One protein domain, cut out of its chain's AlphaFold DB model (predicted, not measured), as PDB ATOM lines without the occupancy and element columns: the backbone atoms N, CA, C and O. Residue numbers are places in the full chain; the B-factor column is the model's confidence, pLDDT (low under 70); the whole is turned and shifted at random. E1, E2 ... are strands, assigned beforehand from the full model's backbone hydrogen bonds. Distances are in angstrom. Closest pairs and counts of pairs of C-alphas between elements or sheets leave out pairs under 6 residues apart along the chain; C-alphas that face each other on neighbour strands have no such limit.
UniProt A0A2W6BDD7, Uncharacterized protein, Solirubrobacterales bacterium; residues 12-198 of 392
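This is residues 12 to 198 of the 392 residues of an uncharacterized protein of Solirubrobacterales bacterium (UniProt A0A2W6BDD7). Little of the domain is regular structure; its named strands form a sandwich, two strongly twisted sheets face to face with strands crossed at 43 degrees. Of 187 printed residues, 67 are in ten strands, E1 to E10 along the chain: all strand, no named helix. The mixed sheet runs E2, E7, E3, E1, E10; the other, branched, is antiparallel. The whole is compact, radius of gyration of the C-alphas 15.5 A, spanning 52 by 34 by 25 A.

The mixed sheet holds E2, residues 41 to 44, E7, 99 to 102, E3, 55 to 63, E1, 12 to 20, and E10, 188 to 197. The branched sheet holds E4, 69 to 79, 27.8 A long, E5, 83 to 85, E6, 92 to 94, E8, 145 to 152, and E9, 155 to 160. C-alpha 12 is at (10.849, -30.729, 47.229), C-alpha 197 at (10.631, -35.789, 43.389).

E3 and E1 are antiparallel, N 15 and O 60 2.9 A apart. E4, which bends by 60 degrees at residue 72, has E8 on one side, N 75 and O 149 2.9 A apart. Between the sheets, the closest C-alphas of E9 and E10, Val 159 and Gly 194, are 5.9 A apart.

The printed part has no cut. Links E1 to E2, E7 to E8 and E9 to E10 are long. Residues 26 to 29, 116 to 121 and 178 to 182 have pLDDT under 70.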
ATOM      1  N   VAL A  12      10.069 -31.803  46.618       95.50
ATOM      2  CA  VAL A  12      10.849 -30.729  47.229       95.50
ATOM      3  C   VAL A  12      11.091 -29.661  46.177       95.50
ATOM      4  O   VAL A  12      11.919 -29.828  45.282       95.50
ATOM      5  N   ASN A  13      10.373 -28.547  46.287       97.50
ATOM      6  CA  ASN A  13      10.630 -27.379  45.455       97.50
ATOM      7  C   ASN A  13      11.917 -26.692  45.920       97.50
ATOM      8  O   ASN A  13      12.122 -26.477  47.116       97.50
ATOM      9  N   VAL A  14      12.767 -26.330  44.963       98.38
ATOM     10  CA  VAL A  14      14.039 -25.650  45.200       98.38
ATOM     11  C   VAL A  14      13.904 -24.206  44.743       98.38
ATOM     12  O   VAL A  14      13.613 -23.944  43.574       98.38
ATOM     13  N   TYR A  15      14.127 -23.273  45.662       98.62
ATOM     14  CA  TYR A  15      14.123 -21.841  45.399       98.62
ATOM     15  C   TYR A  15      15.506 -21.246  45.649       98.62
ATOM     16  O   TYR A  15      16.190 -21.653  46.587       98.62
ATOM     17  N   ALA A  16      15.873 -20.256  44.844       98.44
ATOM     18  CA  ALA A  16      17.059 -19.425  45.003       98.44
ATOM     19  C   ALA A  16      16.646 -17.990  45.338       98.44
ATOM     20  O   ALA A  16      15.636 -17.512  44.826       98.44
ATOM     21  N   GLY A  17      17.411 -17.317  46.188       97.31
ATOM     22  CA  GLY A  17      17.254 -15.906  46.534       97.31
ATOM     23  C   GLY A  17      18.602 -15.288  46.900       97.31
ATOM     24  O   GLY A  17      19.618 -15.986  46.934       97.31
ATOM     25  N   TYR A  18      18.594 -13.997  47.211       96.38
ATOM     26  CA  TYR A  18      19.758 -13.273  47.733       96.38
ATOM     27  C   TYR A  18      19.308 -12.336  48.850       96.38
ATOM     28  O   TYR A  18      18.230 -11.747  48.735       96.38
ATOM     29  N   ALA A  19      20.088 -12.208  49.918       94.69
ATOM     30  CA  ALA A  19      19.794 -11.310  51.030       94.69
ATOM     31  C   ALA A  19      20.979 -10.388  51.305       94.69
ATOM     32  O   ALA A  19      22.090 -10.860  51.516       94.69
ATOM     33  N   ASP A  20      20.697  -9.089  51.338       93.06
ATOM     34  CA  ASP A  20      21.679  -8.031  51.554       93.06
ATOM     35  C   ASP A  20      21.112  -6.964  52.506       93.06
ATOM     36  O   ASP A  20      20.157  -6.240  52.193       93.06
ATOM     37  N   ASN A  21      21.686  -6.898  53.708       90.56
ATOM     38  CA  ASN A  21      21.497  -5.801  54.657       90.56
ATOM     39  C   ASN A  21      22.827  -5.135  55.058       90.56
ATOM     40  O   ASN A  21      22.845  -4.359  56.024       90.56
ATOM     41  N   PHE A  22      23.921  -5.431  54.354       87.88
ATOM     42  CA  PHE A  22      25.225  -4.846  54.635       87.88
ATOM     43  C   PHE A  22      25.189  -3.330  54.395       87.88
ATOM     44  O   PHE A  22      24.365  -2.820  53.650       87.88
ATOM     45  N   GLN A  23      25.990  -2.568  55.146       80.69
ATOM     46  CA  GLN A  23      26.077  -1.095  55.066       80.69
ATOM     47  C   GLN A  23      24.739  -0.322  55.080       80.69
ATOM     48  O   GLN A  23      24.644   0.797  54.579       80.69
ATOM     49  N   GLY A  24      23.696  -0.877  55.705       71.81
ATOM     50  CA  GLY A  24      22.392  -0.215  55.772       71.81
ATOM     51  C   GLY A  24      21.551  -0.368  54.503       71.81
ATOM     52  O   GLY A  24      20.562   0.346  54.354       71.81
ATOM     53  N   HIS A  25      21.875  -1.329  53.631       75.06
ATOM     54  CA  HIS A  25      21.072  -1.677  52.450       75.06
ATOM     55  C   HIS A  25      19.696  -2.250  52.805       75.06
ATOM     56  O   HIS A  25      18.866  -2.436  51.920       75.06
ATOM     57  N   ALA A  26      19.418  -2.496  54.091       64.56
ATOM     58  CA  ALA A  26      18.167  -3.035  54.605       64.56
ATOM     59  C   ALA A  26      16.939  -2.212  54.168       64.56
ATOM     60  O   ALA A  26      16.496  -1.291  54.857       64.56
ATOM     61  N   ALA A  27      16.332  -2.588  53.046       62.47
ATOM     62  CA  ALA A  27      15.011  -2.118  52.672       62.47
ATOM     63  C   ALA A  27      13.966  -3.037  53.334       62.47
ATOM     64  O   ALA A  27      14.032  -4.263  53.169       62.47
ATOM     65  N   PRO A  28      12.998  -2.494  54.100       56.91
ATOM     66  CA  PRO A  28      11.919  -3.291  54.674       56.91
ATOM     67  C   PRO A  28      11.221  -4.134  53.596       56.91
ATOM     68  O   PRO A  28      10.721  -3.597  52.611       56.91
ATOM     69  N   GLY A  29      11.196  -5.456  53.779       69.12
ATOM     70  CA  GLY A  29      10.565  -6.391  52.840       69.12
ATOM     71  C   GLY A  29      11.399  -6.777  51.611       69.12
ATOM     72  O   GLY A  29      10.889  -7.514  50.775       69.12
ATOM     73  N   ALA A  30      12.655  -6.329  51.498       82.44
ATOM     74  CA  ALA A  30      13.517  -6.697  50.370       82.44
ATOM     75  C   ALA A  30      14.083  -8.121  50.474       82.44
ATOM     76  O   ALA A  30      14.374  -8.742  49.455       82.44
ATOM     77  N   PHE A  31      14.199  -8.659  51.691       91.50
ATOM     78  CA  PHE A  31      14.690 -10.017  51.901       91.50
ATOM     79  C   PHE A  31      13.756 -11.067  51.272       91.50
ATOM     80  O   PHE A  31      12.531 -10.895  51.289       91.50
ATOM     81  N   PRO A  32      14.302 -12.198  50.793       92.88
ATOM     82  CA  PRO A  32      13.506 -13.315  50.299       92.88
ATOM     83  C   PRO A  32      12.523 -13.796  51.372       92.88
ATOM     84  O   PRO A  32      12.938 -14.234  52.434       92.88
ATOM     85  N   SER A  33      11.211 -13.741  51.136       93.56
ATOM     86  CA  SER A  33      10.236 -14.126  52.168       93.56
ATOM     87  C   SER A  33       9.783 -15.589  52.035       93.56
ATOM     88  O   SER A  33       9.379 -16.004  50.942       93.56
ATOM     89  N   PRO A  34       9.799 -16.391  53.119       94.50
ATOM     90  CA  PRO A  34      10.392 -16.115  54.433       94.50
ATOM     91  C   PRO A  34      11.921 -16.286  54.402       94.50
ATOM     92  O   PRO A  34      12.387 -17.219  53.761       94.50
ATOM     93  N   PHE A  35      12.692 -15.453  55.117       90.69
ATOM     94  CA  PHE A  35      14.163 -15.573  55.182       90.69
ATOM     95  C   PHE A  35      14.664 -16.166  56.504       90.69
ATOM     96  O   PHE A  35      15.654 -16.879  56.517       90.69
ATOM     97  N   GLY A  36      13.989 -15.872  57.616       91.06
ATOM     98  CA  GLY A  36      14.437 -16.233  58.962       91.06
ATOM     99  C   GLY A  36      13.696 -17.421  59.582       91.06
ATOM    100  O   GLY A  36      12.810 -18.011  58.952       91.06
ATOM    101  N   PRO A  37      14.022 -17.759  60.844       92.81
ATOM    102  CA  PRO A  37      13.303 -18.785  61.588       92.81
ATOM    103  C   PRO A  37      11.837 -18.384  61.801       92.81
ATOM    104  O   PRO A  37      11.514 -17.218  62.032       92.81
ATOM    105  N   GLY A  38      10.941 -19.366  61.761       94.75
ATOM    106  CA  GLY A  38       9.510 -19.152  61.955       94.75
ATOM    107  C   GLY A  38       8.730 -20.466  61.986       94.75
ATOM    108  O   GLY A  38       9.314 -21.538  61.811       94.75
ATOM    109  N   PRO A  39       7.405 -20.421  62.214       96.06
ATOM    110  CA  PRO A  39       6.573 -21.618  62.192       96.06
ATOM    111  C   PRO A  39       6.722 -22.382  60.869       96.06
ATOM    112  O   PRO A  39       6.522 -21.819  59.796       96.06
ATOM    113  N   GLY A  40       7.090 -23.664  60.945       94.44
ATOM    114  CA  GLY A  40       7.282 -24.517  59.767       94.44
ATOM    115  C   GLY A  40       8.557 -24.245  58.958       94.44
ATOM    116  O   GLY A  40       8.725 -24.847  57.896       94.44
ATOM    117  N   VAL A  41       9.458 -23.383  59.442       97.88
ATOM    118  CA  VAL A  41      10.725 -23.042  58.781       97.88
ATOM    119  C   VAL A  41      11.903 -23.467  59.654       97.88
ATOM    120  O   VAL A  41      12.084 -22.964  60.762       97.88
ATOM    121  N   ILE A  42      12.727 -24.372  59.131       98.25
ATOM    122  CA  ILE A  42      14.057 -24.673  59.662       98.25
ATOM    123  C   ILE A  42      15.028 -23.699  58.998       98.25
ATOM    124  O   ILE A  42      15.082 -23.633  57.771       98.25
ATOM    125  N   TYR A  43      15.767 -22.931  59.790       97.56
ATOM    126  CA  TYR A  43      16.710 -21.936  59.290       97.56
ATOM    127  C   TYR A  43      18.141 -22.333  59.658       97.56
ATOM    128  O   TYR A  43      18.496 -22.348  60.835       97.56
ATOM    129  N   GLU A  44      18.950 -22.616  58.640       97.69
ATOM    130  CA  GLU A  44      20.371 -22.939  58.748       97.69
ATOM    131  C   GLU A  44      21.188 -21.829  58.080       97.69
ATOM    132  O   GLU A  44      21.510 -21.861  56.892       97.69
ATOM    133  N   GLY A  45      21.504 -20.811  58.864       95.25
ATOM    134  CA  GLY A  45      22.355 -19.699  58.469       95.25
ATOM    135  C   GLY A  45      23.015 -19.097  59.699       95.25
ATOM    136  O   GLY A  45      23.036 -19.718  60.761       95.25
ATOM    137  N   CYS A  46      23.539 -17.884  59.566       95.00
ATOM    138  CA  CYS A  46      24.247 -17.179  60.623       95.00
ATOM    139  C   CYS A  46      23.401 -17.094  61.906       95.00
ATOM    140  O   CYS A  46      22.186 -16.863  61.859       95.00
ATOM    141  N   GLN A  47      24.060 -17.293  63.054       93.94
ATOM    142  CA  GLN A  47      23.446 -17.256  64.379       93.94
ATOM    143  C   GLN A  47      24.230 -16.355  65.352       93.94
ATOM    144  O   GLN A  47      25.461 -16.378  65.333       93.94
ATOM    145  N   PRO A  48      23.539 -15.628  66.254       93.62
ATOM    146  CA  PRO A  48      22.082 -15.516  66.332       93.62
ATOM    147  C   PRO A  48      21.520 -14.663  65.181       93.62
ATOM    148  O   PRO A  48      22.030 -13.580  64.911       93.62
ATOM    149  N   TYR A  49      20.439 -15.125  64.537       90.38
ATOM    150  CA  TYR A  49      19.855 -14.498  63.333       90.38
ATOM    151  C   TYR A  49      19.710 -12.966  63.421       90.38
ATOM    152  O   TYR A  49      20.029 -12.249  62.477       90.38
ATOM    153  N   ALA A  50      19.265 -12.448  64.571       89.69
ATOM    154  CA  ALA A  50      19.002 -11.022  64.765       89.69
ATOM    155  C   ALA A  50      20.256 -10.123  64.739       89.69
ATOM    156  O   ALA A  50      20.117  -8.915  64.568       89.69
ATOM    157  N   SER A  51      21.458 -10.679  64.925       90.88
ATOM    158  CA  SER A  51      22.722  -9.929  64.862       90.88
ATOM    159  C   SER A  51      23.479 -10.133  63.551       90.88
ATOM    160  O   SER A  51      24.611  -9.669  63.420       90.88
ATOM    161  N   CYS A  52      22.903 -10.883  62.616       92.50
ATOM    162  CA  CYS A  52      23.575 -11.228  61.380       92.50
ATOM    163  C   CYS A  52      23.425 -10.118  60.346       92.50
ATOM    164  O   CYS A  52      22.333  -9.612  60.070       92.50
ATOM    165  N   VAL A  53      24.567  -9.772  59.770       93.62
ATOM    166  CA  VAL A  53      24.665  -8.999  58.549       93.62
ATOM    167  C   VAL A  53      24.744 -10.007  57.413       93.62
ATOM    168  O   VAL A  53      25.594 -10.896  57.441       93.62
ATOM    169  N   PHE A  54      23.822  -9.897  56.475       93.56
ATOM    170  CA  PHE A  54      23.702 -10.742  55.308       93.56
ATOM    171  C   PHE A  54      24.159  -9.969  54.088       93.56
ATOM    172  O   PHE A  54      23.800  -8.803  53.932       93.56
ATOM    173  N   ASP A  55      24.929 -10.653  53.266       93.62
ATOM    174  CA  ASP A  55      25.312 -10.262  51.924       93.62
ATOM    175  C   ASP A  55      25.678 -11.550  51.190       93.62
ATOM    176  O   ASP A  55      26.834 -11.972  51.143       93.62
ATOM    177  N   GLY A  56      24.649 -12.286  50.781       94.31
ATOM    178  CA  GLY A  56      24.864 -13.613  50.240       94.31
ATOM    179  C   GLY A  56      23.629 -14.290  49.681       94.31
ATOM    180  O   GLY A  56      22.473 -13.961  49.981       94.31
ATOM    181  N   GLY A  57      23.896 -15.302  48.857       95.81
ATOM    182  CA  GLY A  57      22.866 -16.155  48.290       95.81
ATOM    183  C   GLY A  57      22.102 -16.933  49.365       95.81
ATOM    184  O   GLY A  57      22.566 -17.165  50.482       95.81
ATOM    185  N   THR A  58      20.910 -17.404  49.021       97.56
ATOM    186  CA  THR A  58      20.151 -18.310  49.881       97.56
ATOM    187  C   THR A  58      19.343 -19.313  49.073       97.56
ATOM    188  O   THR A  58      18.833 -19.014  47.994       97.56
ATOM    189  N   VAL A  59      19.216 -20.527  49.606       98.62
ATOM    190  CA  VAL A  59      18.386 -21.588  49.037       98.62
ATOM    191  C   VAL A  59      17.262 -21.920  50.004       98.62
ATOM    192  O   VAL A  59      17.509 -22.182  51.178       98.62
ATOM    193  N   ARG A  60      16.029 -22.007  49.498       98.56
ATOM    194  CA  ARG A  60      14.896 -22.572  50.240       98.56
ATOM    195  C   ARG A  60      14.464 -23.889  49.610       98.56
ATOM    196  O   ARG A  60      14.102 -23.932  48.437       98.56
ATOM    197  N   LEU A  61      14.459 -24.948  50.409       98.44
ATOM    198  CA  LEU A  61      13.929 -26.264  50.067       98.44
ATOM    199  C   LEU A  61      12.558 -26.418  50.727       98.44
ATOM    200  O   LEU A  61      12.470 -26.473  51.951       98.44
ATOM    201  N   GLN A  62      11.492 -26.468  49.935       97.94
ATOM    202  CA  GLN A  62      10.124 -26.586  50.439       97.94
ATOM    203  C   GLN A  62       9.588 -27.989  50.191       97.94
ATOM    204  O   GLN A  62       9.444 -28.394  49.041       97.94
ATOM    205  N   ASN A  63       9.247 -28.701  51.262       96.12
ATOM    206  CA  ASN A  63       8.564 -29.984  51.173       96.12
ATOM    207  C   ASN A  63       7.071 -29.740  50.924       96.12
ATOM    208  O   ASN A  63       6.346 -29.346  51.835       96.12
ATOM    209  N   THR A  64       6.604 -29.965  49.699       95.38
ATOM    210  CA  THR A  64       5.186 -29.809  49.335       95.38
ATOM    211  C   THR A  64       4.366 -31.075  49.595       95.38
ATOM    212  O   THR A  64       3.153 -31.071  49.390       95.38
ATOM    213  N   GLY A  65       5.011 -32.154  50.043       90.06
ATOM    214  CA  GLY A  65       4.365 -33.417  50.368       90.06
ATOM    215  C   GLY A  65       3.643 -33.417  51.715       90.06
ATOM    216  O   GLY A  65       3.750 -32.501  52.533       90.06
ATOM    217  N   THR A  66       2.921 -34.509  51.960       88.75
ATOM    218  CA  THR A  66       2.149 -34.752  53.190       88.75
ATOM    219  C   THR A  66       2.931 -35.517  54.258       88.75
ATOM    220  O   THR A  66       2.438 -35.707  55.369       88.75
ATOM    221  N   THR A  67       4.163 -35.931  53.958       88.56
ATOM    222  CA  THR A  67       5.063 -36.634  54.880       88.56
ATOM    223  C   THR A  67       6.374 -35.867  55.052       88.56
ATOM    224  O   THR A  67       6.810 -35.197  54.114       88.56
ATOM    225  N   PRO A  68       7.045 -35.958  56.216       92.44
ATOM    226  CA  PRO A  68       8.377 -35.385  56.388       92.44
ATOM    227  C   PRO A  68       9.395 -35.952  55.387       92.44
ATOM    228  O   PRO A  68       9.345 -37.135  55.053       92.44
ATOM    229  N   VAL A  69      10.345 -35.120  54.958       93.81
ATOM    230  CA  VAL A  69      11.442 -35.492  54.050       93.81
ATOM    231  C   VAL A  69      12.776 -35.230  54.738       93.81
ATOM    232  O   VAL A  69      13.014 -34.131  55.231       93.81
ATOM    233  N   THR A  70      13.681 -36.211  54.741       94.88
ATOM    234  CA  THR A  70      15.051 -36.016  55.239       94.88
ATOM    235  C   THR A  70      15.996 -35.625  54.108       94.88
ATOM    236  O   THR A  70      16.319 -36.435  53.239       94.88
ATOM    237  N   ILE A  71      16.507 -34.399  54.171       95.94
ATOM    238  CA  ILE A  71      17.581 -33.898  53.319       95.94
ATOM    239  C   ILE A  71      18.913 -34.387  53.896       95.94
ATOM    240  O   ILE A  71      19.362 -33.937  54.950       95.94
ATOM    241  N   ASN A  72      19.561 -35.349  53.238       95.25
ATOM    242  CA  ASN A  72      20.822 -35.917  53.712       95.25
ATOM    243  C   ASN A  72      21.971 -34.910  53.644       95.25
ATOM    244  O   ASN A  72      22.807 -34.906  54.549       95.25
ATOM    245  N   ARG A  73      22.030 -34.103  52.583       96.31
ATOM    246  CA  ARG A  73      23.084 -33.111  52.341       96.31
ATOM    247  C   ARG A  73      22.606 -32.089  51.316       96.31
ATOM    248  O   ARG A  73      21.919 -32.472  50.374       96.31
ATOM    249  N   THR A  74      23.047 -30.845  51.458       97.38
ATOM    250  CA  THR A  74      22.909 -29.827  50.415       97.38
ATOM    251  C   THR A  74      24.246 -29.140  50.190       97.38
ATOM    252  O   THR A  74      24.904 -28.767  51.157       97.38
ATOM    253  N   THR A  75      24.641 -28.968  48.931       96.69
ATOM    254  CA  THR A  75      25.789 -28.138  48.549       96.69
ATOM    255  C   THR A  75      25.422 -27.197  47.411       96.69
ATOM    256  O   THR A  75      24.506 -27.471  46.637       96.69
ATOM    257  N   ILE A  76      26.155 -26.092  47.284       96.50
ATOM    258  CA  ILE A  76      26.024 -25.163  46.156       96.50
ATOM    259  C   ILE A  76      27.361 -25.102  45.429       96.50
ATOM    260  O   ILE A  76      28.380 -24.840  46.062       96.50
ATOM    261  N   SER A  77      27.384 -25.343  44.120       95.19
ATOM    262  CA  SER A  77      28.586 -25.197  43.297       95.19
ATOM    263  C   SER A  77      28.440 -24.084  42.268       95.19
ATOM    264  O   SER A  77      27.348 -23.789  41.789       95.19
ATOM    265  N   TYR A  78      29.567 -23.478  41.910       93.12
ATOM    266  CA  TYR A  78      29.641 -22.369  40.965       93.12
ATOM    267  C   TYR A  78      30.459 -22.815  39.749       93.12
ATOM    268  O   TYR A  78      31.694 -22.878  39.779       93.12
ATOM    269  N   THR A  79      29.760 -23.207  38.678       86.81
ATOM    270  CA  THR A  79      30.398 -23.785  37.482       86.81
ATOM    271  C   THR A  79      31.240 -22.715  36.787       86.81
ATOM    272  O   THR A  79      30.736 -21.641  36.481       86.81
ATOM    273  N   GLY A  80      32.523 -22.997  36.540       83.69
ATOM    274  CA  GLY A  80      33.487 -22.028  35.991       83.69
ATOM    275  C   GLY A  80      34.288 -21.257  37.050       83.69
ATOM    276  O   GLY A  80      35.367 -20.755  36.740       83.69
ATOM    277  N   ALA A  81      33.826 -21.231  38.305       84.50
ATOM    278  CA  ALA A  81      34.609 -20.751  39.445       84.50
ATOM    279  C   ALA A  81      35.407 -21.880  40.119       84.50
ATOM    280  O   ALA A  81      36.483 -21.645  40.656       84.50
ATOM    281  N   GLY A  82      34.906 -23.122  40.067       86.19
ATOM    282  CA  GLY A  82      35.541 -24.262  40.742       86.19
ATOM    283  C   GLY A  82      35.323 -24.263  42.260       86.19
ATOM    284  O   GLY A  82      36.062 -24.925  42.987       86.19
ATOM    285  N   CYS A  83      34.315 -23.525  42.729       88.62
ATOM    286  CA  CYS A  83      33.973 -23.385  44.138       88.62
ATOM    287  C   CYS A  83      32.752 -24.224  44.504       88.62
ATOM    288  O   CYS A  83      31.836 -24.413  43.697       88.62
ATOM    289  N   THR A  84      32.734 -24.732  45.734       92.69
ATOM    290  CA  THR A  84      31.583 -25.432  46.307       92.69
ATOM    291  C   THR A  84      31.420 -25.037  47.768       92.69
ATOM    292  O   THR A  84      32.390 -25.027  48.518       92.69
ATOM    293  N   PHE A  85      30.188 -24.737  48.160       92.75
ATOM    294  CA  PHE A  85      29.779 -24.445  49.525       92.75
ATOM    295  C   PHE A  85      29.053 -25.668  50.096       92.75
ATOM    296  O   PHE A  85      27.989 -26.052  49.608       92.75
ATOM    297  N   ASP A  86      29.655 -26.293  51.107       94.31
ATOM    298  CA  ASP A  86      29.100 -27.380  51.932       94.31
ATOM    299  C   ASP A  86      29.097 -26.909  53.396       94.31
ATOM    300  O   ASP A  86      29.917 -27.349  54.200       94.31
ATOM    301  N   LEU A  87      28.251 -25.915  53.704       93.19
ATOM    302  CA  LEU A  87      28.270 -25.183  54.982       93.19
ATOM    303  C   LEU A  87      27.316 -25.753  56.042       93.19
ATOM    304  O   LEU A  87      27.535 -25.565  57.238       93.19
ATOM    305  N   TRP A  88      26.238 -26.407  55.612       95.81
ATOM    306  CA  TRP A  88      25.079 -26.678  56.466       95.81
ATOM    307  C   TRP A  88      25.096 -28.076  57.094       95.81
ATOM    308  O   TRP A  88      25.740 -28.994  56.568       95.81
ATOM    309  N   PRO A  89      24.353 -28.285  58.199       95.94
ATOM    310  CA  PRO A  89      24.199 -29.603  58.796       95.94
ATOM    311  C   PRO A  89      23.636 -30.643  57.822       95.94
ATOM    312  O   PRO A  89      22.894 -30.357  56.882       95.94
ATOM    313  N   ARG A  90      23.983 -31.902  58.078       96.31
ATOM    314  CA  ARG A  90      23.520 -33.056  57.301       96.31
ATOM    315  C   ARG A  90      22.309 -33.691  57.972       96.31
ATOM    316  O   ARG A  90      22.181 -33.645  59.190       96.31
ATOM    317  N   ARG A  91      21.489 -34.394  57.183       95.38
ATOM    318  CA  ARG A  91      20.321 -35.172  57.650       95.38
ATOM    319  C   ARG A  91      19.264 -34.317  58.360       95.38
ATOM    320  O   ARG A  91      18.763 -34.693  59.416       95.38
ATOM    321  N   ILE A  92      18.901 -33.193  57.751       97.62
ATOM    322  CA  ILE A  92      17.839 -32.314  58.248       97.62
ATOM    323  C   ILE A  92      16.485 -32.864  57.793       97.62
ATOM    324  O   ILE A  92      16.274 -33.088  56.602       97.62
ATOM    325  N   THR A  93      15.556 -33.070  58.724       96.88
ATOM    326  CA  THR A  93      14.192 -33.515  58.403       96.88
ATOM    327  C   THR A  93      13.260 -32.319  58.291       96.88
ATOM    328  O   THR A  93      12.961 -31.670  59.289       96.88
ATOM    329  N   VAL A  94      12.773 -32.057  57.081       96.81
ATOM    330  CA  VAL A  94      11.807 -30.997  56.783       96.81
ATOM    331  C   VAL A  94      10.389 -31.551  56.964       96.81
ATOM    332  O   VAL A  94      10.034 -32.523  56.286       96.81
ATOM    333  N   PRO A  95       9.560 -30.973  57.856       96.31
ATOM    334  CA  PRO A  95       8.173 -31.397  58.037       96.31
ATOM    335  C   PRO A  95       7.357 -31.327  56.741       96.31
ATOM    336  O   PRO A  95       7.711 -30.602  55.813       96.31
ATOM    337  N   ALA A  96       6.244 -32.058  56.694       94.50
ATOM    338  CA  ALA A  96       5.252 -31.926  55.626       94.50
ATOM    339  C   ALA A  96       4.765 -30.471  55.519       94.50
ATOM    340  O   ALA A  96       4.456 -29.852  56.539       94.50
ATOM    341  N   GLY A  97       4.738 -29.911  54.307       94.94
ATOM    342  CA  GLY A  97       4.428 -28.495  54.070       94.94
ATOM    343  C   GLY A  97       5.481 -27.497  54.584       94.94
ATOM    344  O   GLY A  97       5.302 -26.291  54.414       94.94
ATOM    345  N   GLY A  98       6.556 -27.967  55.225       97.50
ATOM    346  CA  GLY A  98       7.598 -27.138  55.825       97.50
ATOM    347  C   GLY A  98       8.666 -26.681  54.832       97.50
ATOM    348  O   GLY A  98       8.704 -27.097  53.672       97.50
ATOM    349  N   SER A  99       9.569 -25.820  55.298       98.38
ATOM    350  CA  SER A  99      10.718 -25.343  54.522       98.38
ATOM    351  C   SER A  99      12.023 -25.436  55.307       98.38
ATOM    352  O   SER A  99      12.043 -25.242  56.519       98.38
ATOM    353  N   LEU A 100      13.115 -25.691  54.593       98.50
ATOM    354  CA  LEU A 100      14.489 -25.518  55.049       98.50
ATOM    355  C   LEU A 100      15.106 -24.347  54.288       98.50
ATOM    356  O   LEU A 100      15.144 -24.374  53.059       98.50
ATOM    357  N   ILE A 101      15.575 -23.335  55.007       98.50
ATOM    358  CA  ILE A 101      16.314 -22.200  54.455       98.50
ATOM    359  C   ILE A 101      17.789 -22.384  54.773       98.50
ATOM    360  O   ILE A 101      18.154 -22.631  55.920       98.50
ATOM    361  N   LEU A 102      18.612 -22.243  53.744       98.12
ATOM    362  CA  LEU A 102      20.058 -22.349  53.775       98.12
ATOM    363  C   LEU A 102      20.630 -20.986  53.383       98.12
ATOM    364  O   LEU A 102      20.415 -20.525  52.259       98.12
ATOM    365  N   ALA A 103      21.317 -20.325  54.304       96.50
ATOM    366  CA  ALA A 103      21.950 -19.023  54.082       96.50
ATOM    367  C   ALA A 103      23.423 -19.069  54.515       96.50
ATOM    368  O   ALA A 103      23.885 -20.090  55.033       96.50
ATOM    369  N   GLN A 104      24.164 -17.978  54.316       94.56
ATOM    370  CA  GLN A 104      25.515 -17.837  54.869       94.56
ATOM    371  C   GLN A 104      25.539 -18.151  56.370       94.56
ATOM    372  O   GLN A 104      24.589 -17.825  57.083       94.56
ATOM    373  N   THR A 105      26.602 -18.794  56.854       94.94
ATOM    374  CA  THR A 105      26.742 -19.235  58.253       94.94
ATOM    375  C   THR A 105      27.616 -18.309  59.102       94.94
ATOM    376  O   THR A 105      27.573 -18.403  60.327       94.94
ATOM    377  N   GLU A 106      28.330 -17.366  58.484       93.50
ATOM    378  CA  GLU A 106      29.029 -16.260  59.154       93.50
ATOM    379  C   GLU A 106      28.416 -14.905  58.777       93.50
ATOM    380  O   GLU A 106      27.867 -14.750  57.691       93.50
ATOM    381  N   SER A 107      28.496 -13.932  59.689       93.19
ATOM    382  CA  SER A 107      27.982 -12.567  59.500       93.19
ATOM    383  C   SER A 107      28.953 -11.713  58.678       93.19
ATOM    384  O   SER A 107      30.165 -11.793  58.888       93.19
ATOM    385  N   GLY A 108      28.416 -10.840  57.827       90.56
ATOM    386  CA  GLY A 108      29.169  -9.865  57.036       90.56
ATOM    387  C   GLY A 108      29.388 -10.285  55.579       90.56
ATOM    388  O   GLY A 108      28.973 -11.379  55.190       90.56
ATOM    389  N   PRO A 109      30.025  -9.409  54.783       88.44
ATOM    390  CA  PRO A 109      30.300  -9.658  53.373       88.44
ATOM    391  C   PRO A 109      31.448 -10.651  53.186       88.44
ATOM    392  O   PRO A 109      32.311 -10.814  54.058       88.44
ATOM    393  N   GLY A 110      31.453 -11.308  52.032       85.62
ATOM    394  CA  GLY A 110      32.523 -12.187  51.579       85.62
ATOM    395  C   GLY A 110      33.380 -11.521  50.506       85.62
ATOM    396  O   GLY A 110      33.386 -10.309  50.359       85.62
ATOM    397  N   GLY A 111      34.160 -12.330  49.792       81.38
ATOM    398  CA  GLY A 111      34.948 -11.876  48.651       81.38
ATOM    399  C   GLY A 111      35.447 -13.082  47.867       81.38
ATOM    400  O   GLY A 111      36.310 -13.830  48.339       81.38
ATOM    401  N   GLY A 112      34.864 -13.307  46.691       81.31
ATOM    402  CA  GLY A 112      35.156 -14.454  45.836       81.31
ATOM    403  C   GLY A 112      35.073 -15.807  46.558       81.31
ATOM    404  O   GLY A 112      34.309 -16.022  47.502       81.31
ATOM    405  N   CYS A 113      35.866 -16.772  46.093       87.00
ATOM    406  CA  CYS A 113      35.995 -18.083  46.725       87.00
ATOM    407  C   CYS A 113      37.292 -18.784  46.302       87.00
ATOM    408  O   CYS A 113      37.816 -18.573  45.217       87.00
ATOM    409  N   THR A 114      37.834 -19.674  47.136       81.25
ATOM    410  CA  THR A 114      39.029 -20.450  46.756       81.25
ATOM    411  C   THR A 114      38.633 -21.694  45.947       81.25
ATOM    412  O   THR A 114      37.962 -22.570  46.503       81.25
ATOM    413  N   PRO A 115      39.069 -21.845  44.678       74.88
ATOM    414  CA  PRO A 115      38.791 -23.048  43.897       74.88
ATOM    415  C   PRO A 115      39.319 -24.308  44.580       74.88
ATOM    416  O   PRO A 115      40.397 -24.309  45.175       74.88
ATOM    417  N   GLY A 116      38.566 -25.403  44.494       62.91
ATOM    418  CA  GLY A 116      38.964 -26.686  45.080       62.91
ATOM    419  C   GLY A 116      38.836 -26.775  46.606       62.91
ATOM    420  O   GLY A 116      39.028 -27.860  47.153       62.91
ATOM    421  N   ARG A 117      38.453 -25.697  47.308       68.94
ATOM    422  CA  ARG A 117      37.970 -25.790  48.693       68.94
ATOM    423  C   ARG A 117      36.457 -26.003  48.699       68.94
ATOM    424  O   ARG A 117      35.706 -25.243  48.099       68.94
ATOM    425  N   THR A 118      36.021 -27.056  49.389       54.78
ATOM    426  CA  THR A 118      34.603 -27.435  49.550       54.78
ATOM    427  C   THR A 118      33.908 -26.720  50.708       54.78
ATOM    428  O   THR A 118      32.687 -26.760  50.826       54.78
ATOM    429  N   THR A 119      34.682 -26.068  51.573       56.53
ATOM    430  CA  THR A 119      34.197 -25.089  52.542       56.53
ATOM    431  C   THR A 119      34.562 -23.722  51.974       56.53
ATOM    432  O   THR A 119      35.662 -23.222  52.223       56.53
ATOM    433  N   GLY A 120      33.706 -23.158  51.121       57.12
ATOM    434  CA  GLY A 120      33.814 -21.737  50.787       57.12
ATOM    435  C   GLY A 120      33.827 -20.877  52.060       57.12
ATOM    436  O   GLY A 120      33.542 -21.374  53.153       57.12
ATOM    437  N   VAL A 121      34.181 -19.598  51.931       69.75
ATOM    438  CA  VAL A 121      34.064 -18.651  53.049       69.75
ATOM    439  C   VAL A 121      32.613 -18.658  53.549       69.75
ATOM    440  O   VAL A 121      31.676 -18.671  52.746       69.75
ATOM    441  N   ALA A 122      32.410 -18.751  54.861       84.56
ATOM    442  CA  ALA A 122      31.091 -18.978  55.452       84.56
ATOM    443  C   ALA A 122      30.119 -17.797  55.255       84.56
ATOM    444  O   ALA A 122      28.922 -17.950  55.491       84.56
ATOM    445  N   GLN A 123      30.626 -16.656  54.784       89.56
ATOM    446  CA  GLN A 123      29.901 -15.451  54.387       89.56
ATOM    447  C   GLN A 123      29.099 -15.630  53.090       89.56
ATOM    448  O   GLN A 123      28.080 -14.982  52.931       89.56
ATOM    449  N   MET A 124      29.510 -16.536  52.190       91.44
ATOM    450  CA  MET A 124      28.798 -16.872  50.941       91.44
ATOM    451  C   MET A 124      28.248 -15.665  50.148       91.44
ATOM    452  O   MET A 124      27.151 -15.737  49.588       91.44
ATOM    453  N   ASP A 125      29.036 -14.597  50.056       92.38
ATOM    454  CA  ASP A 125      28.804 -13.513  49.104       92.38
ATOM    455  C   ASP A 125      29.066 -14.037  47.694       92.38
ATOM    456  O   ASP A 125      30.190 -14.123  47.192       92.38
ATOM    457  N   SER A 126      27.999 -14.557  47.107       93.00
ATOM    458  CA  SER A 126      28.039 -15.238  45.828       93.00
ATOM    459  C   SER A 126      27.966 -14.287  44.647       93.00
ATOM    460  O   SER A 126      28.278 -14.715  43.531       93.00
ATOM    461  N   SER A 127      27.579 -13.033  44.884       93.00
ATOM    462  CA  SER A 127      27.623 -11.969  43.886       93.00
ATOM    463  C   SER A 127      29.069 -11.610  43.527       93.00
ATOM    464  O   SER A 127      29.356 -11.381  42.354       93.00
ATOM    465  N   ASP A 128      29.994 -11.751  44.486       91.50
ATOM    466  CA  ASP A 128      31.435 -11.518  44.343       91.50
ATOM    467  C   ASP A 128      32.208 -12.655  43.641       91.50
ATOM    468  O   ASP A 128      33.426 -12.566  43.456       91.50
ATOM    469  N   ILE A 129      31.551 -13.747  43.225       91.56
ATOM    470  CA  ILE A 129      32.231 -14.928  42.661       91.56
ATOM    471  C   ILE A 129      32.436 -14.821  41.145       91.56
ATOM    472  O   ILE A 129      31.545 -15.072  40.324       91.56
ATOM    473  N   GLY A 130      33.684 -14.565  40.768       90.88
ATOM    474  CA  GLY A 130      34.178 -14.534  39.400       90.88
ATOM    475  C   GLY A 130      34.695 -15.875  38.881       90.88
ATOM    476  O   GLY A 130      34.713 -16.912  39.557       90.88
ATOM    477  N   ARG A 131      35.159 -15.867  37.625       90.81
ATOM    478  CA  ARG A 131      35.801 -17.046  37.019       90.81
ATOM    479  C   ARG A 131      37.045 -17.441  37.805       90.81
ATOM    480  O   ARG A 131      37.798 -16.588  38.275       90.81
ATOM    481  N   GLY A 132      37.251 -18.749  37.945       87.69
ATOM    482  CA  GLY A 132      38.327 -19.295  38.771       87.69
ATOM    483  C   GLY A 132      38.270 -18.855  40.239       87.69
ATOM    484  O   GLY A 132      39.313 -18.830  40.880       87.69
ATOM    485  N   GLY A 133      37.097 -18.457  40.750       86.62
ATOM    486  CA  GLY A 133      36.899 -18.059  42.148       86.62
ATOM    487  C   GLY A 133      37.429 -16.668  42.509       86.62
ATOM    488  O   GLY A 133      37.393 -16.283  43.674       86.62
ATOM    489  N   SER A 134      37.913 -15.905  41.528       87.69
ATOM    490  CA  SER A 134      38.353 -14.523  41.747       87.69
ATOM    491  C   SER A 134      37.221 -13.640  42.279       87.69
ATOM    492  O   SER A 134      36.062 -13.859  41.946       87.69
ATOM    493  N   GLU A 135      37.564 -12.642  43.088       88.56
ATOM    494  CA  GLU A 135      36.633 -11.586  43.491       88.56
ATOM    495  C   GLU A 135      36.243 -10.743  42.267       88.56
ATOM    496  O   GLU A 135      37.108 -10.314  41.490       88.56
ATOM    497  N   LEU A 136      34.945 -10.515  42.071       86.31
ATOM    498  CA  LEU A 136      34.447  -9.646  41.011       86.31
ATOM    499  C   LEU A 136      34.602  -8.183  41.412       86.31
ATOM    500  O   LEU A 136      33.986  -7.690  42.340       86.31
ATOM    501  N   THR A 137      35.416  -7.457  40.654       81.69
ATOM    502  CA  THR A 137      35.627  -6.011  40.846       81.69
ATOM    503  C   THR A 137      35.024  -5.176  39.718       81.69
ATOM    504  O   THR A 137      35.248  -3.971  39.636       81.69
ATOM    505  N   THR A 138      34.279  -5.814  38.810       82.50
ATOM    506  CA  THR A 138      33.759  -5.189  37.590       82.50
ATOM    507  C   THR A 138      32.280  -5.482  37.404       82.50
ATOM    508  O   THR A 138      31.823  -6.572  37.728       82.50
ATOM    509  N   CYS A 139      31.575  -4.577  36.729       86.81
ATOM    510  CA  CYS A 139      30.147  -4.697  36.418       86.81
ATOM    511  C   CYS A 139      29.829  -5.565  35.205       86.81
ATOM    512  O   CYS A 139      28.863  -5.323  34.481       86.81
ATOM    513  N   THR A 140      30.678  -6.554  34.949       89.38
ATOM    514  CA  THR A 140      30.500  -7.495  33.850       89.38
ATOM    515  C   THR A 140      30.065  -8.829  34.417       89.38
ATOM    516  O   THR A 140      30.663  -9.325  35.367       89.38
ATOM    517  N   GLN A 141      29.048  -9.424  33.794       90.75
ATOM    518  CA  GLN A 141      28.562 -10.739  34.175       90.75
ATOM    519  C   GLN A 141      29.693 -11.772  34.128       90.75
ATOM    520  O   GLN A 141      30.381 -11.925  33.117       90.75
ATOM    521  N   SER A 142      29.880 -12.505  35.223       92.00
ATOM    522  CA  SER A 142      31.024 -13.405  35.394       92.00
ATOM    523  C   SER A 142      30.998 -14.649  34.497       92.00
ATOM    524  O   SER A 142      32.025 -15.293  34.257       92.00
ATOM    525  N   GLY A 143      29.825 -15.021  33.982       91.94
ATOM    526  CA  GLY A 143      29.609 -16.279  33.267       91.94
ATOM    527  C   GLY A 143      29.557 -17.501  34.190       91.94
ATOM    528  O   GLY A 143      29.498 -18.625  33.691       91.94
ATOM    529  N   VAL A 144      29.614 -17.305  35.509       93.69
ATOM    530  CA  VAL A 144      29.580 -18.377  36.504       93.69
ATOM    531  C   VAL A 144      28.131 -18.729  36.815       93.69
ATOM    532  O   VAL A 144      27.373 -17.890  37.288       93.69
ATOM    533  N   VAL A 145      27.747 -19.984  36.576       95.88
ATOM    534  CA  VAL A 145      26.366 -20.447  36.793       95.88
ATOM    535  C   VAL A 145      26.273 -21.261  38.091       95.88
ATOM    536  O   VAL A 145      26.959 -22.294  38.195       95.88
ATOM    537  N   PRO A 146      25.432 -20.849  39.060       97.12
ATOM    538  CA  PRO A 146      25.211 -21.593  40.295       97.12
ATOM    539  C   PRO A 146      24.427 -22.892  40.061       97.12
ATOM    540  O   PRO A 146      23.538 -22.986  39.209       97.12
ATOM    541  N   LYS A 147      24.739 -23.916  40.854       97.94
ATOM    542  CA  LYS A 147      24.035 -25.200  40.888       97.94
ATOM    543  C   LYS A 147      23.817 -25.631  42.327       97.94
ATOM    544  O   LYS A 147      24.756 -25.652  43.118       97.94
ATOM    545  N   VAL A 148      22.594 -26.031  42.646       98.25
ATOM    546  CA  VAL A 148      22.223 -26.580  43.951       98.25
ATOM    547  C   VAL A 148      22.197 -28.098  43.845       98.25
ATOM    548  O   VAL A 148      21.494 -28.657  43.004       98.25
ATOM    549  N   HIS A 149      22.952 -28.777  44.699       97.31
ATOM    550  CA  HIS A 149      22.970 -30.230  44.802       97.31
ATOM    551  C   HIS A 149      22.285 -30.639  46.096       97.31
ATOM    552  O   HIS A 149      22.742 -30.277  47.178       97.31
ATOM    553  N   VAL A 150      21.208 -31.409  45.996       96.69
ATOM    554  CA  VAL A 150      20.438 -31.862  47.155       96.69
ATOM    555  C   VAL A 150      20.428 -33.382  47.165       96.69
ATOM    556  O   VAL A 150      20.013 -34.014  46.193       96.69
ATOM    557  N   THR A 151      20.888 -33.971  48.263       94.44
ATOM    558  CA  THR A 151      20.878 -35.415  48.484       94.44
ATOM    559  C   THR A 151      19.684 -35.802  49.349       94.44
ATOM    560  O   THR A 151      19.595 -35.361  50.495       94.44
ATOM    561  N   ILE A 152      18.800 -36.660  48.841       91.56
ATOM    562  CA  ILE A 152      17.632 -37.202  49.554       91.56
ATOM    563  C   ILE A 152      17.633 -38.721  49.385       91.56
ATOM    564  O   ILE A 152      17.870 -39.223  48.291       91.56
ATOM    565  N   ALA A 153      17.423 -39.459  50.477       84.75
ATOM    566  CA  ALA A 153      17.556 -40.917  50.521       84.75
ATOM    567  C   ALA A 153      18.851 -41.444  49.852       84.75
ATOM    568  O   ALA A 153      18.837 -42.463  49.168       84.75
ATOM    569  N   GLY A 154      19.969 -40.724  50.007       83.62
ATOM    570  CA  GLY A 154      21.261 -41.068  49.392       83.62
ATOM    571  C   GLY A 154      21.429 -40.674  47.915       83.62
ATOM    572  O   GLY A 154      22.538 -40.772  47.396       83.62
ATOM    573  N   HIS A 155      20.388 -40.161  47.256       84.75
ATOM    574  CA  HIS A 155      20.405 -39.770  45.846       84.75
ATOM    575  C   HIS A 155      20.581 -38.266  45.697       84.75
ATOM    576  O   HIS A 155      19.814 -37.496  46.267       84.75
ATOM    577  N   THR A 156      21.586 -37.839  44.928       92.94
ATOM    578  CA  THR A 156      21.868 -36.413  44.708       92.94
ATOM    579  C   THR A 156      21.230 -35.930  43.416       92.94
ATOM    580  O   THR A 156      21.616 -36.365  42.335       92.94
ATOM    581  N   THR A 157      20.299 -34.987  43.530       93.81
ATOM    582  CA  THR A 157      19.720 -34.265  42.393       93.81
ATOM    583  C   THR A 157      20.402 -32.910  42.256       93.81
ATOM    584  O   THR A 157      20.637 -32.226  43.252       93.81
ATOM    585  N   THR A 158      20.734 -32.525  41.023       96.31
ATOM    586  CA  THR A 158      21.337 -31.221  40.718       96.31
ATOM    587  C   THR A 158      20.315 -30.328  40.037       96.31
ATOM    588  O   THR A 158      19.776 -30.690  38.994       96.31
ATOM    589  N   VAL A 159      20.097 -29.145  40.600       96.81
ATOM    590  CA  VAL A 159      19.223 -28.106  40.057       96.81
ATOM    591  C   VAL A 159      20.090 -26.928  39.621       96.81
ATOM    592  O   VAL A 159      20.897 -26.427  40.401       96.81
ATOM    593  N   THR A 160      19.961 -26.508  38.361       97.75
ATOM    594  CA  THR A 160      20.745 -25.392  37.809       97.75
ATOM    595  C   THR A 160      19.978 -24.086  37.968       97.75
ATOM    596  O   THR A 160      18.859 -23.971  37.473       97.75
ATOM    597  N   ASP A 161      20.595 -23.086  38.597       97.69
ATOM    598  CA  ASP A 161      20.042 -21.735  38.696       97.69
ATOM    599  C   ASP A 161      20.347 -20.946  37.415       97.69
ATOM    600  O   ASP A 161      21.249 -20.111  37.350       97.69
ATOM    601  N   SER A 162      19.614 -21.263  36.346       95.06
ATOM    602  CA  SER A 162      19.775 -20.599  35.042       95.06
ATOM    603  C   SER A 162      19.443 -19.103  35.072       95.06
ATOM    604  O   SER A 162      19.933 -18.355  34.227       95.06
ATOM    605  N   GLY A 163      18.649 -18.668  36.056       95.19
ATOM    606  CA  GLY A 163      18.333 -17.264  36.293       95.19
ATOM    607  C   GLY A 163      19.444 -16.497  37.008       95.19
ATOM    608  O   GLY A 163      19.352 -15.275  37.079       95.19
ATOM    609  N   GLN A 164      20.485 -17.184  37.505       95.88
ATOM    610  CA  GLN A 164      21.573 -16.587  38.286       95.88
ATOM    611  C   GLN A 164      21.054 -15.772  39.478       95.88
ATOM    612  O   GLN A 164      21.545 -14.688  39.783       95.88
ATOM    613  N   VAL A 165      20.024 -16.277  40.154       96.94
ATOM    614  CA  VAL A 165      19.414 -15.596  41.300       96.94
ATOM    615  C   VAL A 165      20.342 -15.644  42.515       96.94
ATOM    616  O   VAL A 165      20.497 -14.637  43.199       96.94
ATOM    617  N   LEU A 166      21.017 -16.775  42.743       96.56
ATOM    618  CA  LEU A 166      21.970 -16.957  43.844       96.56
ATOM    619  C   LEU A 166      23.175 -16.017  43.772       96.56
ATOM    620  O   LEU A 166      23.781 -15.759  44.800       96.56
ATOM    621  N   ASN A 167      23.549 -15.536  42.590       95.12
ATOM    622  CA  ASN A 167      24.681 -14.629  42.387       95.12
ATOM    623  C   ASN A 167      24.264 -13.335  41.687       95.12
ATOM    624  O   ASN A 167      25.060 -12.777  40.938       95.12
ATOM    625  N   THR A 168      23.005 -12.920  41.861       93.94
ATOM    626  CA  THR A 168      22.485 -11.597  41.460       93.94
ATOM    627  C   THR A 168      22.672 -11.249  39.975       93.94
ATOM    628  O   THR A 168      22.680 -10.083  39.581       93.94
ATOM    629  N   GLY A 169      22.713 -12.268  39.111       93.25
ATOM    630  CA  GLY A 169      22.962 -12.152  37.672       93.25
ATOM    631  C   GLY A 169      24.425 -12.364  37.280       93.25
ATOM    632  O   GLY A 169      24.769 -12.163  36.118       93.25
ATOM    633  N   GLY A 170      25.277 -12.768  38.222       91.94
ATOM    634  CA  GLY A 170      26.726 -12.886  38.083       91.94
ATOM    635  C   GLY A 170      27.455 -11.547  38.177       91.94
ATOM    636  O   GLY A 170      28.486 -11.400  37.520       91.94
ATOM    637  N   VAL A 171      26.894 -10.579  38.908       90.00
ATOM    638  CA  VAL A 171      27.422  -9.220  39.086       90.00
ATOM    639  C   VAL A 171      27.187  -8.784  40.529       90.00
ATOM    640  O   VAL A 171      26.034  -8.749  40.941       90.00
ATOM    641  N   ASP A 172      28.240  -8.371  41.228       87.06
ATOM    642  CA  ASP A 172      28.146  -7.602  42.477       87.06
ATOM    643  C   ASP A 172      27.523  -6.231  42.170       87.06
ATOM    644  O   ASP A 172      28.136  -5.354  41.546       87.06
ATOM    645  N   LYS A 173      26.250  -6.058  42.537       84.81
ATOM    646  CA  LYS A 173      25.533  -4.800  42.298       84.81
ATOM    647  C   LYS A 173      25.943  -3.726  43.293       84.81
ATOM    648  O   LYS A 173      25.840  -2.548  42.937       84.81
ATOM    649  N   ALA A 174      26.405  -4.090  44.488       81.12
ATOM    650  CA  ALA A 174      26.897  -3.137  45.468       81.12
ATOM    651  C   ALA A 174      28.088  -2.337  44.906       81.12
ATOM    652  O   ALA A 174      28.114  -1.109  45.038       81.12
ATOM    653  N   ARG A 175      29.006  -2.976  44.166       81.25
ATOM    654  CA  ARG A 175      30.114  -2.300  43.454       81.25
ATOM    655  C   ARG A 175      29.721  -1.624  42.150       81.25
ATOM    656  O   ARG A 175      30.465  -0.778  41.651       81.25
ATOM    657  N   CYS A 176      28.553  -1.947  41.611       81.19
ATOM    658  CA  CYS A 176      28.045  -1.404  40.350       81.19
ATOM    659  C   CYS A 176      27.071  -0.242  40.504       81.19
ATOM    660  O   CYS A 176      26.330   0.086  39.573       81.19
ATOM    661  N   GLY A 177      27.097   0.389  41.676       70.94
ATOM    662  CA  GLY A 177      26.291   1.547  42.012       70.94
ATOM    663  C   GLY A 177      26.399   2.720  41.026       70.94
ATOM    664  O   GLY A 177      27.345   2.821  40.239       70.94
ATOM    665  N   PRO A 178      25.428   3.654  41.058       68.00
ATOM    666  CA  PRO A 178      25.486   4.882  40.273       68.00
ATOM    667  C   PRO A 178      26.799   5.652  40.511       68.00
ATOM    668  O   PRO A 178      27.368   5.565  41.601       68.00
ATOM    669  N   PRO A 179      27.231   6.506  39.559       59.88
ATOM    670  CA  PRO A 179      28.510   7.236  39.606       59.88
ATOM    671  C   PRO A 179      28.773   8.051  40.884       59.88
ATOM    672  O   PRO A 179      29.902   8.453  41.142       59.88
ATOM    673  N   ASN A 180      27.732   8.297  41.682       63.81
ATOM    674  CA  ASN A 180      27.782   9.051  42.930       63.81
ATOM    675  C   ASN A 180      28.127   8.183  44.159       63.81
ATOM    676  O   ASN A 180      28.017   8.673  45.280       63.81
ATOM    677  N   GLY A 181      28.507   6.912  43.972       62.50
ATOM    678  CA  GLY A 181      28.998   6.039  45.048       62.50
ATOM    679  C   GLY A 181      27.914   5.510  45.992       62.50
ATOM    680  O   GLY A 181      28.206   5.202  47.143       62.50
ATOM    681  N   GLY A 182      26.661   5.439  45.533       69.69
ATOM    682  CA  GLY A 182      25.588   4.797  46.290       69.69
ATOM    683  C   GLY A 182      25.609   3.290  46.066       69.69
ATOM    684  O   GLY A 182      25.579   2.855  44.921       69.69
ATOM    685  N   PHE A 183      25.636   2.505  47.135       72.50
ATOM    686  CA  PHE A 183      25.501   1.056  47.041       72.50
ATOM    687  C   PHE A 183      24.057   0.651  46.697       72.50
ATOM    688  O   PHE A 183      23.098   1.325  47.090       72.50
ATOM    689  N   ILE A 184      23.899  -0.436  45.941       84.62
ATOM    690  CA  ILE A 184      22.599  -0.988  45.542       84.62
ATOM    691  C   ILE A 184      22.331  -2.234  46.384       84.62
ATOM    692  O   ILE A 184      23.156  -3.135  46.396       84.62
ATOM    693  N   ASN A 185      21.160  -2.303  47.024       87.06
ATOM    694  CA  ASN A 185      20.712  -3.513  47.714       87.06
ATOM    695  C   ASN A 185      20.544  -4.669  46.713       87.06
ATOM    696  O   ASN A 185      19.774  -4.559  45.752       87.06
ATOM    697  N   GLU A 186      21.222  -5.783  46.967       90.81
ATOM    698  CA  GLU A 186      21.226  -6.958  46.088       90.81
ATOM    699  C   GLU A 186      20.101  -7.958  46.358       90.81
ATOM    700  O   GLU A 186      19.897  -8.915  45.598       90.81
ATOM    701  N   SER A 187      19.343  -7.728  47.429       93.31
ATOM    702  CA  SER A 187      18.285  -8.619  47.877       93.31
ATOM    703  C   SER A 187      17.318  -8.929  46.738       93.31
ATOM    704  O   SER A 187      16.749  -8.041  46.100       93.31
ATOM    705  N   THR A 188      17.127 -10.219  46.491       93.25
ATOM    706  CA  THR A 188      16.295 -10.722  45.400       93.25
ATOM    707  C   THR A 188      15.312 -11.745  45.960       93.25
ATOM    708  O   THR A 188      15.761 -12.718  46.571       93.25
ATOM    709  N   PRO A 189      13.986 -11.578  45.760       95.56
ATOM    710  CA  PRO A 189      12.991 -12.535  46.233       95.56
ATOM    711  C   PRO A 189      13.255 -13.960  45.741       95.56
ATOM    712  O   PRO A 189      13.876 -14.166  44.700       95.56
ATOM    713  N   TYR A 190      12.712 -14.950  46.455       97.38
ATOM    714  CA  TYR A 190      12.830 -16.339  46.027       97.38
ATOM    715  C   TYR A 190      12.223 -16.570  44.642       97.38
ATOM    716  O   TYR A 190      11.025 -16.364  44.439       97.38
ATOM    717  N   ALA A 191      13.025 -17.115  43.734       97.69
ATOM    718  CA  ALA A 191      12.582 -17.685  42.472       97.69
ATOM    719  C   ALA A 191      12.711 -19.209  42.527       97.69
ATOM    720  O   ALA A 191      13.705 -19.738  43.022       97.69
ATOM    721  N   GLN A 192      11.709 -19.933  42.027       97.81
ATOM    722  CA  GLN A 192      11.810 -21.387  41.915       97.81
ATOM    723  C   GLN A 192      12.776 -21.744  40.784       97.81
ATOM    724  O   GLN A 192      12.595 -21.297  39.655       97.81
ATOM    725  N   ILE A 193      13.769 -22.574  41.088       97.56
ATOM    726  CA  ILE A 193      14.796 -23.018  40.134       97.56
ATOM    727  C   ILE A 193      14.662 -24.501  39.771       97.56
ATOM    728  O   ILE A 193      15.280 -24.959  38.814       97.56
ATOM    729  N   GLY A 194      13.833 -25.258  40.498       96.31
ATOM    730  CA  GLY A 194      13.497 -26.638  40.152       96.31
ATOM    731  C   GLY A 194      12.622 -27.338  41.188       96.31
ATOM    732  O   GLY A 194      12.205 -26.743  42.184       96.31
ATOM    733  N   THR A 195      12.367 -28.622  40.946       95.00
ATOM    734  CA  THR A 195      11.624 -29.522  41.838       95.00
ATOM    735  C   THR A 195      12.322 -30.878  41.869       95.00
ATOM    736  O   THR A 195      12.776 -31.369  40.838       95.00
ATOM    737  N   ILE A 196      12.423 -31.473  43.056       92.06
ATOM    738  CA  ILE A 196      13.015 -32.790  43.297       92.06
ATOM    739  C   ILE A 196      11.908 -33.725  43.772       92.06
ATOM    740  O   ILE A 196      11.341 -33.516  44.839       92.06
ATOM    741  N   THR A 197      11.624 -34.776  43.015       88.44
ATOM    742  CA  THR A 197      10.631 -35.789  43.389       88.44
ATOM    743  C   THR A 197      11.269 -36.811  44.335       88.44
ATOM    744  O   THR A 197      12.162 -37.554  43.925       88.44
ATOM    745  N   THR A 198      10.837 -36.886  45.596       72.25
ATOM    746  CA  THR A 198      11.455 -37.748  46.627       72.25
ATOM    747  C   THR A 198      10.957 -39.198  46.614       72.25
ATOM    748  O   THR A 198      11.194 -39.935  47.568       72.25
TER     749      THR A 198